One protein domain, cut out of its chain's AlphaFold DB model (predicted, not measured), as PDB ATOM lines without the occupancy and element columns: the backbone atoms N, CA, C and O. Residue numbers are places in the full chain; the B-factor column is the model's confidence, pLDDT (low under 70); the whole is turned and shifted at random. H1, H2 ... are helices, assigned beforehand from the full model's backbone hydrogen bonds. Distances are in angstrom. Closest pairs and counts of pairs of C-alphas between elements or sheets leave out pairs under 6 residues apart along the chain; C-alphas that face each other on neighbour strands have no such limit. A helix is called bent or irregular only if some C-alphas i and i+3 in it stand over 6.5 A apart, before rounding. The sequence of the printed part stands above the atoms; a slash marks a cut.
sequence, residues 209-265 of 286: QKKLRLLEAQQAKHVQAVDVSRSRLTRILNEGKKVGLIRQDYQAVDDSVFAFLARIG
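Overview. This is residues 209 to 265 of the 286 residues of the protein "AAA_23 domain-containing protein" of Brucella daejeonensis (UniProt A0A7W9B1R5). One long straight helix, H1, makes the length of the domain, and after its last residue the chain folds back through a long loop, residues 243 to 255, to a short helix, H2, placed near the later part of H1. Residues 209 to 229 of H1 stick out as a free arm, while the rest makes a small head with few contacts between its two helices. The printed part has 57 residues with two named helices, H1 then H2, and no named strand; the class is all helix. The whole is extended, with a radius of gyration of the C-alphas of 15.9 A and spans of 52 by 18 by 17 A.

Arrangement. H1, residues 209 to 242, is the longest helix, with 34 residues. H2, residues 256 to 265, has 10 residues. H1 and H2 are near each other, with 9 pairs of C-alphas within 10 A; their closest C-alphas are 8.3 A apart. In H1 and H2 every O i to N i+4 pair is within hydrogen-bond range. Neither helix is bent.

Along the chain. H1 begins at C-alpha 209, at (180.309, 168.614, 143.797), and ends at C-alpha 242, at (152.768, 141.335, 174.778), 49.6 A from first to last C-alpha. H2 begins with Ser 256 and ends at C-alpha 265, at (152.154, 136.154, 159.452), 14.6 A from first to last C-alpha.

Size, cuts and confidence. The two C-alphas farthest apart are those of Gln 209 and Gly 244, at 52.2 A. Without residues 209 to 229, which stand free and belong to H1, the body has 36 residues and spans 22 by 20 by 17 A. The printed part has no cut. The link from H1 to H2, 13 residues, is long. The mean pLDDT of the printed part is 81.2, and residues 252 to 256, of which 256 belongs to H2, are under 70.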
ATOM      1  N   GLN A 209     180.831 168.145 142.509       88.88
ATOM      2  CA  GLN A 209     180.309 168.614 143.797       88.88
ATOM      3  C   GLN A 209     178.778 168.557 143.866       88.88
ATOM      4  O   GLN A 209     178.219 168.171 144.894       88.88
ATOM      5  N   LYS A 210     178.069 168.908 142.785       87.94
ATOM      6  CA  LYS A 210     176.602 168.777 142.721       87.94
ATOM      7  C   LYS A 210     176.169 167.314 142.789       87.94
ATOM      8  O   LYS A 210     175.244 166.994 143.536       87.94
ATOM      9  N   LYS A 211     176.850 166.435 142.045       92.50
ATOM     10  CA  LYS A 211     176.620 164.982 142.085       92.50
ATOM     11  C   LYS A 211     176.868 164.433 143.490       92.50
ATOM     12  O   LYS A 211     176.021 163.707 144.003       92.50
ATOM     13  N   LEU A 212     177.955 164.851 144.142       94.00
ATOM     14  CA  LEU A 212     178.280 164.472 145.516       94.00
ATOM     15  C   LEU A 212     177.161 164.868 146.485       94.00
ATOM     16  O   LEU A 212     176.620 164.000 147.163       94.00
ATOM     17  N   ARG A 213     176.729 166.137 146.478       93.31
ATOM     18  CA  ARG A 213     175.639 166.615 147.352       93.31
ATOM     19  C   ARG A 213     174.334 165.844 147.145       93.31
ATOM     20  O   ARG A 213     173.601 165.591 148.098       93.31
ATOM     21  N   LEU A 214     174.019 165.485 145.899       94.44
ATOM     22  CA  LEU A 214     172.823 164.709 145.578       94.44
ATOM     23  C   LEU A 214     172.913 163.280 146.130       94.44
ATOM     24  O   LEU A 214     171.945 162.799 146.720       94.44
ATOM     25  N   LEU A 215     174.066 162.627 145.977       94.44
ATOM     26  CA  LEU A 215     174.312 161.287 146.512       94.44
ATOM     27  C   LEU A 215     174.304 161.275 148.045       94.44
ATOM     28  O   LEU A 215     173.656 160.415 148.638       94.44
ATOM     29  N   GLU A 216     174.925 162.261 148.693       94.19
ATOM     30  CA  GLU A 216     174.889 162.427 150.152       94.19
ATOM     31  C   GLU A 216     173.450 162.597 150.662       94.19
ATOM     32  O   GLU A 216     173.042 161.951 151.630       94.19
ATOM     33  N   ALA A 217     172.635 163.405 149.975       93.44
ATOM     34  CA  ALA A 217     171.228 163.587 150.322       93.44
ATOM     35  C   ALA A 217     170.400 162.300 150.138       93.44
ATOM     36  O   ALA A 217     169.488 162.032 150.926       93.44
ATOM     37  N   GLN A 218     170.694 161.492 149.115       92.81
ATOM     38  CA  GLN A 218     170.059 160.184 148.921       92.81
ATOM     39  C   GLN A 218     170.471 159.194 150.013       92.81
ATOM     40  O   GLN A 218     169.608 158.540 150.602       92.81
ATOM     41  N   GLN A 219     171.761 159.125 150.335       93.50
ATOM     42  CA  GLN A 219     172.279 158.268 151.396       93.50
ATOM     43  C   GLN A 219     171.648 158.618 152.748       93.50
ATOM     44  O   GLN A 219     171.176 157.725 153.449       93.50
ATOM     45  N   ALA A 220     171.548 159.908 153.080       91.75
ATOM     46  CA  ALA A 220     170.891 160.364 154.304       91.75
ATOM     47  C   ALA A 220     169.422 159.901 154.387       91.75
ATOM     48  O   ALA A 220     168.980 159.428 155.434       91.75
ATOM     49  N   LYS A 221     168.675 159.961 153.274       90.69
ATOM     50  CA  LYS A 221     167.294 159.449 153.204       90.69
ATOM     51  C   LYS A 221     167.219 157.934 153.390       90.69
ATOM     52  O   LYS A 221     166.321 157.459 154.082       90.69
ATOM     53  N   HIS A 222     168.143 157.177 152.796       87.00
ATOM     54  CA  HIS A 222     168.203 155.724 152.973       87.00
ATOM     55  C   HIS A 222     168.459 155.344 154.431       87.00
ATOM     56  O   HIS A 222     167.734 154.513 154.974       87.00
ATOM     57  N   VAL A 223     169.426 155.993 155.085       86.88
ATOM     58  CA  VAL A 223     169.717 155.771 156.511       86.88
ATOM     59  C   VAL A 223     168.489 156.090 157.366       86.88
ATOM     60  O   VAL A 223     168.061 155.256 158.160       86.88
ATOM     61  N   GLN A 224     167.834 157.231 157.127       85.06
ATOM     62  CA  GLN A 224     166.618 157.602 157.853       85.06
ATOM     63  C   GLN A 224     165.480 156.582 157.661       85.06
ATOM     64  O   GLN A 224     164.775 156.248 158.614       85.06
ATOM     65  N   ALA A 225     165.290 156.056 156.446       83.25
ATOM     66  CA  ALA A 225     164.286 155.027 156.168       83.25
ATOM     67  C   ALA A 225     164.589 153.703 156.889       83.25
ATOM     68  O   ALA A 225     163.666 153.057 157.398       83.25
ATOM     69  N   VAL A 226     165.865 153.318 156.973       82.69
ATOM     70  CA  VAL A 226     166.309 152.148 157.742       82.69
ATOM     71  C   VAL A 226     166.029 152.350 159.231       82.69
ATOM     72  O   VAL A 226     165.444 151.466 159.855       82.69
ATOM     73  N   ASP A 227     166.335 153.518 159.797       79.69
ATOM     74  CA  ASP A 227     166.084 153.805 161.218       79.69
ATOM     75  C   ASP A 227     164.585 153.816 161.560       79.69
ATOM     76  O   ASP A 227     164.142 153.235 162.561       79.69
ATOM     77  N   VAL A 228     163.755 154.403 160.692       80.38
ATOM     78  CA  VAL A 228     162.290 154.336 160.819       80.38
ATOM     79  C   VAL A 228     161.796 152.889 160.724       80.38
ATOM     80  O   VAL A 228     160.901 152.492 161.470       80.38
ATOM     81  N   SER A 229     162.375 152.075 159.845       79.75
ATOM     82  CA  SER A 229     161.999 150.662 159.721       79.75
ATOM     83  C   SER A 229     162.404 149.865 160.965       79.75
ATOM     84  O   SER A 229     161.587 149.112 161.494       79.75
ATOM     85  N   ARG A 230     163.603 150.097 161.512       78.81
ATOM     86  CA  ARG A 230     164.087 149.471 162.755       78.81
ATOM     87  C   ARG A 230     163.227 149.829 163.967       78.81
ATOM     88  O   ARG A 230     162.884 148.952 164.761       78.81
ATOM     89  N   SER A 231     162.823 151.092 164.103       79.00
ATOM     90  CA  SER A 231     161.929 151.510 165.194       79.00
ATOM     91  C   SER A 231     160.535 150.875 165.082       79.00
ATOM     92  O   SER A 231     159.998 150.395 166.084       79.00
ATOM     93  N   ARG A 232     159.969 150.777 163.868       80.62
ATOM     94  CA  ARG A 232     158.708 150.048 163.623       80.62
ATOM     95  C   ARG A 232     158.833 148.562 163.937       80.62
ATOM     96  O   ARG A 232     157.962 148.028 164.618       80.62
ATOM     97  N   LEU A 233     159.909 147.915 163.488       80.25
ATOM     98  CA  LEU A 233     160.191 146.514 163.803       80.25
ATOM     99  C   LEU A 233     160.246 146.283 165.310       80.25
ATOM    100  O   LEU A 233     159.589 145.382 165.818       80.25
ATOM    101  N   THR A 234     160.962 147.140 166.036       80.69
ATOM    102  CA  THR A 234     161.056 147.059 167.499       80.69
ATOM    103  C   THR A 234     159.676 147.172 168.151       80.69
ATOM    104  O   THR A 234     159.363 146.424 169.078       80.69
ATOM    105  N   ARG A 235     158.810 148.064 167.647       82.19
ATOM    106  CA  ARG A 235     157.430 148.198 168.131       82.19
ATOM    107  C   ARG A 235     156.608 146.928 167.894       82.19
ATOM    108  O   ARG A 235     156.000 146.438 168.840       82.19
ATOM    109  N   ILE A 236     156.632 146.382 166.676       82.50
ATOM    110  CA  ILE A 236     155.898 145.157 166.310       82.50
ATOM    111  C   ILE A 236     156.384 143.964 167.138       82.50
ATOM    112  O   ILE A 236     155.571 143.210 167.664       82.50
ATOM    113  N   LEU A 237     157.699 143.814 167.314       82.75
ATOM    114  CA  LEU A 237     158.271 142.757 168.151       82.75
ATOM    115  C   LEU A 237     157.775 142.861 169.596       82.75
ATOM    116  O   LEU A 237     157.390 141.856 170.190       82.75
ATOM    117  N   ASN A 238     157.731 144.072 170.157       82.12
ATOM    118  CA  ASN A 238     157.225 144.294 171.510       82.12
ATOM    119  C   ASN A 238     155.713 144.034 171.630       82.12
ATOM    120  O   ASN A 238     155.269 143.502 172.646       82.12
ATOM    121  N   GLU A 239     154.917 144.376 170.617       82.94
ATOM    122  CA  GLU A 239     153.487 144.040 170.567       82.94
ATOM    123  C   GLU A 239     153.269 142.524 170.478       82.94
ATOM    124  O   GLU A 239     152.521 141.967 171.281       82.94
ATOM    125  N   GLY A 240     153.995 141.834 169.594       81.75
ATOM    126  CA  GLY A 240     153.952 140.375 169.480       81.75
ATOM    127  C   GLY A 240     154.363 139.668 170.773       81.75
ATOM    128  O   GLY A 240     153.738 138.679 171.156       81.75
ATOM    129  N   LYS A 241     155.345 140.212 171.506       83.75
ATOM    130  CA  LYS A 241     155.711 139.732 172.849       83.75
ATOM    131  C   LYS A 241     154.583 139.915 173.864       83.75
ATOM    132  O   LYS A 241     154.325 139.007 174.650       83.75
ATOM    133  N   LYS A 242     153.891 141.061 173.859       82.94
ATOM    134  CA  LYS A 242     152.768 141.335 174.778       82.94
ATOM    135  C   LYS A 242     151.581 140.397 174.563       82.94
ATOM    136  O   LYS A 242     150.967 139.984 175.539       82.94
ATOM    137  N   VAL A 243     151.267 140.072 173.309       84.50
ATOM    138  CA  VAL A 243     150.141 139.189 172.945       84.50
ATOM    139  C   VAL A 243     150.535 137.702 173.012       84.50
ATOM    140  O   VAL A 243     149.695 136.826 172.852       84.50
ATOM    141  N   GLY A 244     151.806 137.394 173.293       78.56
ATOM    142  CA  GLY A 244     152.301 136.022 173.449       78.56
ATOM    143  C   GLY A 244     152.593 135.291 172.136       78.56
ATOM    144  O   GLY A 244     152.934 134.114 172.163       78.56
ATOM    145  N   LEU A 245     152.510 135.983 170.995       80.25
ATOM    146  CA  LEU A 245     152.850 135.445 169.671       80.25
ATOM    147  C   LEU A 245     154.368 135.339 169.452       80.25
ATOM    148  O   LEU A 245     154.827 134.581 168.603       80.25
ATOM    149  N   ILE A 246     155.158 136.107 170.206       80.88
ATOM    150  CA  ILE A 246     156.624 136.104 170.152       80.88
ATOM    151  C   ILE A 246     157.167 135.835 171.555       80.88
ATOM    152  O   ILE A 246     156.694 136.410 172.537       80.88
ATOM    153  N   ARG A 247     158.186 134.977 171.664       76.62
ATOM    154  CA  ARG A 247     158.807 134.651 172.955       76.62
ATOM    155  C   ARG A 247     159.522 135.871 173.548       76.62
ATOM    156  O   ARG A 247     160.126 136.672 172.835       76.62
ATOM    157  N   GLN A 248     159.464 136.006 174.871       76.62
ATOM    158  CA  GLN A 248     160.004 137.169 175.590       76.62
ATOM    159  C   GLN A 248     161.532 137.304 175.461       76.62
ATOM    160  O   GLN A 248     162.051 138.421 175.404       76.62
ATOM    161  N   ASP A 249     162.231 136.178 175.334       78.88
ATOM    162  CA  ASP A 249     163.684 136.050 175.179       78.88
ATOM    163  C   ASP A 249     164.190 136.321 173.752       78.88
ATOM    164  O   ASP A 249     165.390 136.495 173.554       78.88
ATOM    165  N   TYR A 250     163.301 136.416 172.758       76.69
ATOM    166  CA  TYR A 250     163.704 136.672 171.376       76.69
ATOM    167  C   TYR A 250     164.310 138.075 171.216       76.69
ATOM    168  O   TYR A 250     163.667 139.083 171.535       76.69
ATOM    169  N   GLN A 251     165.530 138.156 170.685       70.50
ATOM    170  CA  GLN A 251     166.194 139.407 170.316       70.50
ATOM    171  C   GLN A 251     166.458 139.434 168.812       70.50
ATOM    172  O   GLN A 251     166.933 138.463 168.233       70.50
ATOM    173  N   ALA A 252     166.150 140.566 168.186       67.31
ATOM    174  CA  ALA A 252     166.487 140.816 166.795       67.31
ATOM    175  C   ALA A 252     167.964 141.208 166.704       67.31
ATOM    176  O   ALA A 252     168.336 142.261 167.219       67.31
ATOM    177  N   VAL A 253     168.794 140.367 166.088       63.84
ATOM    178  CA  VAL A 253     170.242 140.618 165.972       63.84
ATOM    179  C   VAL A 253     170.616 141.147 164.577       63.84
ATOM    180  O   VAL A 253     171.617 141.844 164.436       63.84
ATOM    181  N   ASP A 254     169.786 140.900 163.560       66.75
ATOM    182  CA  ASP A 254     170.028 141.263 162.158       66.75
ATOM    183  C   ASP A 254     168.719 141.290 161.324       66.75
ATOM    184  O   ASP A 254     167.605 141.236 161.860       66.75
ATOM    185  N   ASP A 255     168.849 141.358 159.994       69.00
ATOM    186  CA  ASP A 255     167.731 141.371 159.041       69.00
ATOM    187  C   ASP A 255     166.952 140.034 158.976       69.00
ATOM    188  O   ASP A 255     165.881 139.976 158.364       69.00
ATOM    189  N   SER A 256     167.400 138.965 159.656       68.56
ATOM    190  CA  SER A 256     166.645 137.699 159.748       68.56
ATOM    191  C   SER A 256     165.287 137.866 160.440       68.56
ATOM    192  O   SER A 256     164.376 137.053 160.250       68.56
ATOM    193  N   VAL A 257     165.104 138.973 161.172       74.38
ATOM    194  CA  VAL A 257     163.829 139.336 161.789       74.38
ATOM    195  C   VAL A 257     162.695 139.466 160.777       74.38
ATOM    196  O   VAL A 257     161.561 139.123 161.107       74.38
ATOM    197  N   PHE A 258     162.970 139.922 159.552       73.44
ATOM    198  CA  PHE A 258     161.929 140.071 158.534       73.44
ATOM    199  C   PHE A 258     161.390 138.711 158.081       73.44
ATOM    200  O   PHE A 258     160.177 138.537 157.986       73.44
ATOM    201  N   ALA A 259     162.272 137.727 157.879       72.00
ATOM    202  CA  ALA A 259     161.881 136.360 157.532       72.00
ATOM    203  C   ALA A 259     161.129 135.672 158.686       72.00
ATOM    204  O   ALA A 259     160.140 134.973 158.461       72.00
ATOM    205  N   PHE A 260     161.553 135.914 159.931       74.88
ATOM    206  CA  PHE A 260     160.858 135.423 161.122       74.88
ATOM    207  C   PHE A 260     159.439 136.001 161.248       74.88
ATOM    208  O   PHE A 260     158.487 135.251 161.454       74.88
ATOM    209  N   LEU A 261     159.277 137.318 161.071       74.56
ATOM    210  CA  LEU A 261     157.968 137.977 161.115       74.56
ATOM    211  C   LEU A 261     157.051 137.538 159.964       74.56
ATOM    212  O   LEU A 261     155.862 137.331 160.197       74.56
ATOM    213  N   ALA A 262     157.588 137.345 158.754       75.62
ATOM    214  CA  ALA A 262     156.822 136.826 157.618       75.62
ATOM    215  C   ALA A 262     156.257 135.424 157.911       75.62
ATOM    216  O   ALA A 262     155.069 135.184 157.714       75.62
ATOM    217  N   ARG A 263     157.072 134.539 158.499       73.06
ATOM    218  CA  ARG A 263     156.653 133.183 158.886       73.06
ATOM    219  C   ARG A 263     155.565 133.170 159.964       73.06
ATOM    220  O   ARG A 263     154.704 132.296 159.944       73.06
ATOM    221  N   ILE A 264     155.584 134.124 160.898       73.56
ATOM    222  CA  ILE A 264     154.498 134.291 161.881       73.56
ATOM    223  C   ILE A 264     153.214 134.762 161.184       73.56
ATOM    224  O   ILE A 264     152.140 134.253 161.487       73.56
ATOM    225  N   GLY A 265     153.311 135.686 160.226       71.69
ATOM    226  CA  GLY A 265     152.154 136.154 159.452       71.69
ATOM    227  C   GLY A 265     151.472 135.059 158.622       71.69
ATOM    228  O   GLY A 265     150.271 135.136 158.384       71.69
TER     229      GLY A 265